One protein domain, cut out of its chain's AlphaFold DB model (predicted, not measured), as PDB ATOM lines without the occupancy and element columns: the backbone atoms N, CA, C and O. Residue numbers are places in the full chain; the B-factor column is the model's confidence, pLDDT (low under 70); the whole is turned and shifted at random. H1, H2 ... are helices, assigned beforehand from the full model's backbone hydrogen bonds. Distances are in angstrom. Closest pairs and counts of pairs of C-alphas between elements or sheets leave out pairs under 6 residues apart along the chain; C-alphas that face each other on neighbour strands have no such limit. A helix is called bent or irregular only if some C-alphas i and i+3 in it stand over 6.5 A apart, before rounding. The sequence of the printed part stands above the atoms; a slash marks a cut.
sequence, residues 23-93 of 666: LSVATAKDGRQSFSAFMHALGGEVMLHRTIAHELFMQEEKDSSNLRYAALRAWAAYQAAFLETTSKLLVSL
ATOM      1  N   LEU A  23      12.448  16.871 277.194       85.81
ATOM      2  CA  LEU A  23      13.804  17.125 276.701       85.81
ATOM      3  C   LEU A  23      13.834  17.987 275.433       85.81
ATOM      4  O   LEU A  23      14.885  18.514 275.078       85.81
ATOM      5  N   SER A  24      12.692  18.176 274.770       84.50
ATOM      6  CA  SER A  24      12.573  19.078 273.621       84.50
ATOM      7  C   SER A  24      12.580  20.563 274.017       84.50
ATOM      8  O   SER A  24      12.678  21.417 273.143       84.50
ATOM      9  N   VAL A  25      12.526  20.881 275.318       79.19
ATOM     10  CA  VAL A  25      12.710  22.247 275.845       79.19
ATOM     11  C   VAL A  25      14.185  22.679 275.816       79.19
ATOM     12  O   VAL A  25      14.488  23.871 275.826       79.19
ATOM     13  N   ALA A  26      15.124  21.730 275.788       71.06
ATOM     14  CA  ALA A  26      16.549  22.038 275.762       71.06
ATOM     15  C   ALA A  26      16.974  22.645 274.414       71.06
ATOM     16  O   ALA A  26      16.543  22.213 273.343       71.06
ATOM     17  N   THR A  27      17.844  23.658 274.460       59.56
ATOM     18  CA  THR A  27      18.334  24.324 273.242       59.56
ATOM     19  C   THR A  27      19.219  23.398 272.405       59.56
ATOM     20  O   THR A  27      19.960  22.577 272.935       59.56
ATOM     21  N   ALA A  28      19.203  23.582 271.080       53.88
ATOM     22  CA  ALA A  28      19.877  22.710 270.111       53.88
ATOM     23  C   ALA A  28      21.412  22.588 270.257       53.88
ATOM     24  O   ALA A  28      22.008  21.772 269.555       53.88
ATOM     25  N   LYS A  29      22.061  23.401 271.108       52.09
ATOM     26  CA  LYS A  29      23.517  23.347 271.330       52.09
ATOM     27  C   LYS A  29      23.954  22.081 272.069       52.09
ATOM     28  O   LYS A  29      25.004  21.541 271.734       52.09
ATOM     29  N   ASP A  30      23.136  21.602 273.000       55.91
ATOM     30  CA  ASP A  30      23.389  20.371 273.742       55.91
ATOM     31  C   ASP A  30      22.446  19.284 273.210       55.91
ATOM     32  O   ASP A  30      21.257  19.524 273.002       55.91
ATOM     33  N   GLY A  31      22.959  18.084 272.922       65.62
ATOM     34  CA  GLY A  31      22.132  16.992 272.398       65.62
ATOM     35  C   GLY A  31      20.919  16.714 273.299       65.62
ATOM     36  O   GLY A  31      21.022  16.799 274.522       65.62
ATOM     37  N   ARG A  32      19.776  16.339 272.705       75.81
ATOM     38  CA  ARG A  32      18.495  16.111 273.413       75.81
ATOM     39  C   ARG A  32      18.607  15.134 274.591       75.81
ATOM     40  O   ARG A  32      17.850  15.249 275.543       75.81
ATOM     41  N   GLN A  33      19.537  14.181 274.531       75.12
ATOM     42  CA  GLN A  33      19.768  13.181 275.584       75.12
ATOM     43  C   GLN A  33      20.948  13.518 276.506       75.12
ATOM     44  O   GLN A  33      21.308  12.710 277.354       75.12
ATOM     45  N   SER A  34      21.559  14.695 276.359       76.44
ATOM     46  CA  SER A  34      22.684  15.101 277.198       76.44
ATOM     47  C   SER A  34      22.239  15.388 278.628       76.44
ATOM     48  O   SER A  34      21.136  15.880 278.870       76.44
ATOM     49  N   PHE A  35      23.142  15.180 279.585       78.62
ATOM     50  CA  PHE A  35      22.910  15.573 280.973       78.62
ATOM     51  C   PHE A  35      22.541  17.065 281.124       78.62
ATOM     52  O   PHE A  35      21.720  17.410 281.972       78.62
ATOM     53  N   SER A  36      23.070  17.941 280.260       79.44
ATOM     54  CA  SER A  36      22.698  19.366 280.209       79.44
ATOM     55  C   SER A  36      21.218  19.559 279.860       79.44
ATOM     56  O   SER A  36      20.516  20.304 280.543       79.44
ATOM     57  N   ALA A  37      20.709  18.827 278.862       81.31
ATOM     58  CA  ALA A  37      19.302  18.881 278.473       81.31
ATOM     59  C   ALA A  37      18.369  18.433 279.610       81.31
ATOM     60  O   ALA A  37      17.350  19.079 279.856       81.31
ATOM     61  N   PHE A  38      18.748  17.382 280.348       83.94
ATOM     62  CA  PHE A  38      18.022  16.953 281.547       83.94
ATOM     63  C   PHE A  38      18.028  18.026 282.634       83.94
ATOM     64  O   PHE A  38      16.968  18.381 283.144       83.94
ATOM     65  N   MET A  39      19.201  18.569 282.968       85.00
ATOM     66  CA  MET A  39      19.314  19.622 283.979       85.00
ATOM     67  C   MET A  39      18.467  20.836 283.604       85.00
ATOM     68  O   MET A  39      17.717  21.324 284.440       85.00
ATOM     69  N   HIS A  40      18.521  21.284 282.349       84.75
ATOM     70  CA  HIS A  40      17.721  22.406 281.865       84.75
ATOM     71  C   HIS A  40      16.214  22.134 281.971       84.75
ATOM     72  O   HIS A  40      15.482  22.954 282.521       84.75
ATOM     73  N   ALA A  41      15.747  20.975 281.492       84.25
ATOM     74  CA  ALA A  41      14.329  20.616 281.527       84.25
ATOM     75  C   ALA A  41      13.765  20.553 282.958       84.25
ATOM     76  O   ALA A  41      12.589  20.836 283.173       84.25
ATOM     77  N   LEU A  42      14.606  20.208 283.933       85.06
ATOM     78  CA  LEU A  42      14.223  20.002 285.326       85.06
ATOM     79  C   LEU A  42      14.490  21.227 286.238       85.06
ATOM     80  O   LEU A  42      14.320  21.115 287.450       85.06
ATOM     81  N   GLY A  43      14.895  22.385 285.695       81.69
ATOM     82  CA  GLY A  43      15.051  23.641 286.459       81.69
ATOM     83  C   GLY A  43      16.490  24.076 286.780       81.69
ATOM     84  O   GLY A  43      16.694  25.088 287.449       81.69
ATOM     85  N   GLY A  44      17.497  23.359 286.279       83.38
ATOM     86  CA  GLY A  44      18.915  23.713 286.375       83.38
ATOM     87  C   GLY A  44      19.559  23.427 287.735       83.38
ATOM     88  O   GLY A  44      18.959  22.845 288.637       83.38
ATOM     89  N   GLU A  45      20.822  23.838 287.890       81.00
ATOM     90  CA  GLU A  45      21.612  23.607 289.117       81.00
ATOM     91  C   GLU A  45      21.100  24.382 290.337       81.00
ATOM     92  O   GLU A  45      21.430  24.032 291.464       81.00
ATOM     93  N   VAL A  46      20.265  25.404 290.126       81.31
ATOM     94  CA  VAL A  46      19.635  26.161 291.216       81.31
ATOM     95  C   VAL A  46      18.649  25.285 291.994       81.31
ATOM     96  O   VAL A  46      18.550  25.409 293.210       81.31
ATOM     97  N   MET A  47      17.932  24.388 291.307       81.12
ATOM     98  CA  MET A  47      16.932  23.511 291.929       81.12
ATOM     99  C   MET A  47      17.429  22.086 292.167       81.12
ATOM    100  O   MET A  47      16.921  21.394 293.049       81.12
ATOM    101  N   LEU A  48      18.399  21.617 291.381       84.56
ATOM    102  CA  LEU A  48      18.817  20.220 291.380       84.56
ATOM    103  C   LEU A  48      20.252  20.060 291.850       84.56
ATOM    104  O   LEU A  48      21.184  20.655 291.309       84.56
ATOM    105  N   HIS A  49      20.451  19.116 292.764       85.50
ATOM    106  CA  HIS A  49      21.789  18.663 293.096       85.50
ATOM    107  C   HIS A  49      22.372  17.844 291.935       85.50
ATOM    108  O   HIS A  49      21.960  16.704 291.693       85.50
ATOM    109  N   ARG A  50      23.376  18.404 291.247       81.44
ATOM    110  CA  ARG A  50      23.979  17.841 290.025       81.44
ATOM    111  C   ARG A  50      24.338  16.357 290.151       81.44
ATOM    112  O   ARG A  50      24.013  15.572 289.268       81.44
ATOM    113  N   THR A  51      24.964  15.954 291.259       80.44
ATOM    114  CA  THR A  51      25.379  14.556 291.482       80.44
ATOM    115  C   THR A  51      24.192  13.601 291.593       80.44
ATOM    116  O   THR A  51      24.244  12.508 291.039       80.44
ATOM    117  N   ILE A  52      23.109  14.021 292.258       81.88
ATOM    118  CA  ILE A  52      21.914  13.185 292.449       81.88
ATOM    119  C   ILE A  52      21.154  13.084 291.130       81.88
ATOM    120  O   ILE A  52      20.737  11.996 290.752       81.88
ATOM    121  N   ALA A  53      21.023  14.189 290.390       82.62
ATOM    122  CA  ALA A  53      20.427  14.174 289.057       82.62
ATOM    123  C   ALA A  53      21.227  13.281 288.094       82.62
ATOM    124  O   ALA A  53      20.646  12.526 287.321       82.62
ATOM    125  N   HIS A  54      22.559  13.323 288.163       79.81
ATOM    126  CA  HIS A  54      23.412  12.467 287.345       79.81
ATOM    127  C   HIS A  54      23.258  10.989 287.723       79.81
ATOM    128  O   HIS A  54      23.108  10.149 286.843       79.81
ATOM    129  N   GLU A  55      23.252  10.644 289.012       77.25
ATOM    130  CA  GLU A  55      22.978   9.269 289.448       77.25
ATOM    131  C   GLU A  55      21.578   8.817 289.011       77.25
ATOM    132  O   GLU A  55      21.418   7.718 288.490       77.25
ATOM    133  N   LEU A  56      20.580   9.692 289.135       79.44
ATOM    134  CA  LEU A  56      19.204   9.370 288.799       79.44
ATOM    135  C   LEU A  56      18.982   9.213 287.296       79.44
ATOM    136  O   LEU A  56      18.185   8.362 286.945       79.44
ATOM    137  N   PHE A  57      19.612   9.989 286.410       78.19
ATOM    138  CA  PHE A  57      19.300   9.978 284.967       78.19
ATOM    139  C   PHE A  57      20.406   9.412 284.066       78.19
ATOM    140  O   PHE A  57      20.115   9.096 282.918       78.19
ATOM    141  N   MET A  58      21.643   9.268 284.558       73.19
ATOM    142  CA  MET A  58      22.794   8.829 283.748       73.19
ATOM    143  C   MET A  58      23.398   7.488 284.203       73.19
ATOM    144  O   MET A  58      24.139   6.872 283.439       73.19
ATOM    145  N   GLN A  59      23.105   6.991 285.416       66.62
ATOM    146  CA  GLN A  59      23.600   5.684 285.886       66.62
ATOM    147  C   GLN A  59      22.573   4.559 285.689       66.62
ATOM    148  O   GLN A  59      21.878   4.157 286.616       66.62
ATOM    149  N   GLU A  60      22.530   3.990 284.484       59.59
ATOM    150  CA  GLU A  60      21.612   2.888 284.149       59.59
ATOM    151  C   GLU A  60      22.014   1.511 284.737       59.59
ATOM    152  O   GLU A  60      21.184   0.608 284.822       59.59
ATOM    153  N   GLU A  61      23.263   1.308 285.186       53.97
ATOM    154  CA  GLU A  61      23.705   0.011 285.757       53.97
ATOM    155  C   GLU A  61      22.982  -0.355 287.070       53.97
ATOM    156  O   GLU A  61      22.864  -1.534 287.399       53.97
ATOM    157  N   LYS A  62      22.475   0.637 287.815       51.72
ATOM    158  CA  LYS A  62      21.745   0.441 289.087       51.72
ATOM    159  C   LYS A  62      20.220   0.385 288.915       51.72
ATOM    160  O   LYS A  62      19.481   0.370 289.899       51.72
ATOM    161  N   ASP A  63      19.751   0.430 287.676       54.00
ATOM    162  CA  ASP A  63      18.473   1.053 287.341       54.00
ATOM    163  C   ASP A  63      17.404   0.058 286.881       54.00
ATOM    164  O   ASP A  63      16.215   0.260 287.112       54.00
ATOM    165  N   SER A  64      17.807  -1.082 286.311       53.84
ATOM    166  CA  SER A  64      16.873  -2.038 285.701       53.84
ATOM    167  C   SER A  64      15.961  -2.781 286.692       53.84
ATOM    168  O   SER A  64      15.094  -3.536 286.260       53.84
ATOM    169  N   SER A  65      16.128  -2.590 288.006       56.69
ATOM    170  CA  SER A  65      15.293  -3.220 289.043       56.69
ATOM    171  C   SER A  65      14.913  -2.307 290.217       56.69
ATOM    172  O   SER A  65      14.232  -2.755 291.139       56.69
ATOM    173  N   ASN A  66      15.307  -1.026 290.213       73.62
ATOM    174  CA  ASN A  66      15.075  -0.143 291.355       73.62
ATOM    175  C   ASN A  66      13.823   0.727 291.165       73.62
ATOM    176  O   ASN A  66      13.887   1.848 290.653       73.62
ATOM    177  N   LEU A  67      12.678   0.228 291.646       81.25
ATOM    178  CA  LEU A  67      11.391   0.944 291.645       81.25
ATOM    179  C   LEU A  67      11.491   2.369 292.208       81.25
ATOM    180  O   LEU A  67      10.782   3.263 291.748       81.25
ATOM    181  N   ARG A  68      12.392   2.605 293.171       84.12
ATOM    182  CA  ARG A  68      12.602   3.930 293.760       84.12
ATOM    183  C   ARG A  68      13.102   4.938 292.728       84.12
ATOM    184  O   ARG A  68      12.610   6.061 292.709       84.12
ATOM    185  N   TYR A  69      14.053   4.563 291.874       82.44
ATOM    186  CA  TYR A  69      14.573   5.469 290.846       82.44
ATOM    187  C   TYR A  69      13.535   5.745 289.763       82.44
ATOM    188  O   TYR A  69      13.360   6.899 289.377       82.44
ATOM    189  N   ALA A  70      12.767   4.734 289.352       81.31
ATOM    190  CA  ALA A  70      11.643   4.935 288.439       81.31
ATOM    191  C   ALA A  70      10.606   5.920 289.015       81.31
ATOM    192  O   ALA A  70      10.217   6.871 288.337       81.31
ATOM    193  N   ALA A  71      10.222   5.748 290.285       86.31
ATOM    194  CA  ALA A  71       9.300   6.651 290.973       86.31
ATOM    195  C   ALA A  71       9.857   8.081 291.086       86.31
ATOM    196  O   ALA A  71       9.140   9.042 290.816       86.31
ATOM    197  N   LEU A  72      11.144   8.235 291.420       87.00
ATOM    198  CA  LEU A  72      11.800   9.544 291.502       87.00
ATOM    199  C   LEU A  72      11.870  10.251 290.146       87.00
ATOM    200  O   LEU A  72      11.639  11.454 290.082       87.00
ATOM    201  N   ARG A  73      12.139   9.526 289.054       86.12
ATOM    202  CA  ARG A  73      12.116  10.093 287.696       86.12
ATOM    203  C   ARG A  73      10.720  10.532 287.287       86.12
ATOM    204  O   ARG A  73      10.574  11.611 286.721       86.12
ATOM    205  N   ALA A  74       9.705   9.720 287.585       84.06
ATOM    206  CA  ALA A  74       8.312  10.071 287.325       84.06
ATOM    207  C   ALA A  74       7.900  11.322 288.115       84.06
ATOM    208  O   ALA A  74       7.321  12.246 287.547       84.06
ATOM    209  N   TRP A  75       8.273  11.396 289.397       88.25
ATOM    210  CA  TRP A  75       8.051  12.577 290.228       88.25
ATOM    211  C   TRP A  75       8.793  13.808 289.691       88.25
ATOM    212  O   TRP A  75       8.185  14.864 289.553       88.25
ATOM    213  N   ALA A  76      10.070  13.684 289.318       87.06
ATOM    214  CA  ALA A  76      10.851  14.789 288.760       87.06
ATOM    215  C   ALA A  76      10.263  15.300 287.433       87.06
ATOM    216  O   ALA A  76      10.150  16.507 287.233       87.06
ATOM    217  N   ALA A  77       9.831  14.393 286.551       84.06
ATOM    218  CA  ALA A  77       9.148  14.740 285.308       84.06
ATOM    219  C   ALA A  77       7.817  15.465 285.564       84.06
ATOM    220  O   ALA A  77       7.509  16.438 284.878       84.06
ATOM    221  N   TYR A  78       7.054  15.029 286.574       86.56
ATOM    222  CA  TYR A  78       5.841  15.715 287.011       86.56
ATOM    223  C   TYR A  78       6.152  17.126 287.521       86.56
ATOM    224  O   TYR A  78       5.549  18.079 287.042       86.56
ATOM    225  N   GLN A  79       7.129  17.289 288.422       87.44
ATOM    226  CA  GLN A  79       7.510  18.601 288.964       87.44
ATOM    227  C   GLN A  79       7.972  19.574 287.873       87.44
ATOM    228  O   GLN A  79       7.588  20.742 287.885       87.44
ATOM    229  N   ALA A  80       8.729  19.087 286.886       84.12
ATOM    230  CA  ALA A  80       9.197  19.905 285.771       84.12
ATOM    231  C   ALA A  80       8.058  20.539 284.957       84.12
ATOM    232  O   ALA A  80       8.230  21.633 284.422       84.12
ATOM    233  N   ALA A  81       6.884  19.902 284.904       81.19
ATOM    234  CA  ALA A  81       5.713  20.454 284.227       81.19
ATOM    235  C   ALA A  81       5.107  21.679 284.943       81.19
ATOM    236  O   ALA A  81       4.422  22.471 284.299       81.19
ATOM    237  N   PHE A  82       5.375  21.861 286.243       85.25
ATOM    238  CA  PHE A  82       4.867  22.983 287.048       85.25
ATOM    239  C   PHE A  82       5.877  24.120 287.229       85.25
ATOM    240  O   PHE A  82       5.509  25.182 287.730       85.25
ATOM    241  N   LEU A  83       7.134  23.939 286.814       85.12
ATOM    242  CA  LEU A  83       8.129  25.011 286.844       85.12
ATOM    243  C   LEU A  83       7.705  26.134 285.894       85.12
ATOM    244  O   LEU A  83       7.468  25.877 284.719       85.12
ATOM    245  N   GLU A  84       7.634  27.379 286.368       82.69
ATOM    246  CA  GLU A  84       7.121  28.507 285.568       82.69
ATOM    247  C   GLU A  84       7.921  28.742 284.273       82.69
ATOM    248  O   GLU A  84       7.364  29.075 283.226       82.69
ATOM    249  N   THR A  85       9.238  28.541 284.333       78.56
ATOM    250  CA  THR A  85      10.149  28.672 283.190       78.56
ATOM    251  C   THR A  85       9.918  27.581 282.144       78.56
ATOM    252  O   THR A  85       9.886  27.867 280.948       78.56
ATOM    253  N   THR A  86       9.724  26.339 282.584       78.62
ATOM    254  CA  THR A  86       9.556  25.174 281.708       78.62
ATOM    255  C   THR A  86       8.120  25.059 281.195       78.62
ATOM    256  O   THR A  86       7.916  24.774 280.018       78.62
ATOM    257  N   SER A  87       7.112  25.332 282.026       80.81
ATOM    258  CA  SER A  87       5.690  25.159 281.701       80.81
ATOM    259  C   SER A  87       5.252  26.008 280.505       80.81
ATOM    260  O   SER A  87       4.595  25.492 279.601       80.81
ATOM    261  N   LYS A  88       5.704  27.268 280.424       83.19
ATOM    262  CA  LYS A  88       5.457  28.153 279.269       83.19
ATOM    263  C   LYS A  88       6.024  27.570 277.969       83.19
ATOM    264  O   LYS A  88       5.383  27.660 276.925       83.19
ATOM    265  N   LEU A  89       7.199  26.941 278.034       82.69
ATOM    266  CA  LEU A  89       7.844  26.310 276.880       82.69
ATOM    267  C   LEU A  89       7.142  25.004 276.490       82.69
ATOM    268  O   LEU A  89       6.914  24.771 275.304       82.69
ATOM    269  N   LEU A  90       6.734  24.186 277.465       83.50
ATOM    270  CA  LEU A  90       6.061  22.904 277.228       83.50
ATOM    271  C   LEU A  90       4.745  23.054 276.464       83.50
ATOM    272  O   LEU A  90       4.471  22.242 275.588       83.50
ATOM    273  N   VAL A  91       3.963  24.101 276.747       84.12
ATOM    274  CA  VAL A  91       2.689  24.366 276.047       84.12
ATOM    275  C   VAL A  91       2.897  24.626 274.550       84.12
ATOM    276  O   VAL A  91       2.020  24.326 273.745       84.12
ATOM    277  N   SER A  92       4.058  25.157 274.159       86.00
ATOM    278  CA  SER A  92       4.383  25.425 272.751       86.00
ATOM    279  C   SER A  92       4.887  24.199 271.983       86.00
ATOM    280  O   SER A  92       4.978  24.237 270.754       86.00
ATOM    281  N   LEU A  93       5.235  23.116 272.686       87.94
ATOM    282  CA  LEU A  93       5.796  21.925 272.062       87.94
ATOM    283  C   LEU A  93       4.706  21.055 271.428       87.94
ATOM    284  O   LEU A  93       3.607  20.926 271.969       87.94
TER     285      LEU A  93
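This is residues 23 to 93 of the 666 residues of the protein "Regulator of nonsense transcripts 1 like protein" of Termitomyces sp. J132 (UniProt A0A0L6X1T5). The long helix H3 and the short helix H4 meet at a corner and make an L, and the short helices H1 and H2 sit together on one side of it. H2 packs on residues 69 to 73 of H3, H1 packs on H2, and residues 23 to 34 form a stretch with no named element before H1. The printed part has 71 residues with four named helices, H1, H2, H3, H4 in that order, no named strand, and is all helix. It is compact, with a radius of gyration of the C-alphas of 12.2 A and spans of 35 by 24 by 22 A.

H1, residues 35 to 41, begins at C-alpha 35 (22.910, 15.573, 280.973). H2 is residues 50 to 58. H3, residues 67 to 82, is 23.4 A long and begins at C-alpha 67 (11.391, 0.944, 291.645). H4, residues 84 to 92, is 13.5 A long and ends at C-alpha 92 (4.383, 25.425, 272.751); it is neither bent nor irregular, but only just: C-alphas 85 and 88 are 6.1 A apart.

H1 and H2 touch, about perpendicular at 79 degrees; their closest C-alphas, of Phe 35 and His 54, are 7.1 A apart. H2 touches H3 along residues 69 to 73 of H3 alone, opposite ways at a steep tilt of 68 degrees, only just short of perpendicular; the closest C-alphas, of Leu 56 and Tyr 69, are 6.4 A apart. H3 and H4 touch only at the corner, at 84 degrees, with the C-alphas of Ala 81 and Ser 87 closest at 5.3 A. H1 is close to but not clearly touching H4, the C-alphas of Ala 41 and Thr 86 being closest at 6.6 A. H2 and H4 are apart. In H1 and H2 every O i to N i+4 pair is within hydrogen-bond range, in H3 10 of 12, and in H4 2 of 5, beside 3 of 6 O i to N i+3 pairs.

The C-alphas farthest apart, of Ser 65 and Ser 92, are 34.7 A apart. The printed part has no cut; the link from H3 to H4 is tight, and the other two are short. Mean pLDDT of the printed part is 77.9, with residues 27 to 31 and 59 to 65 under 70.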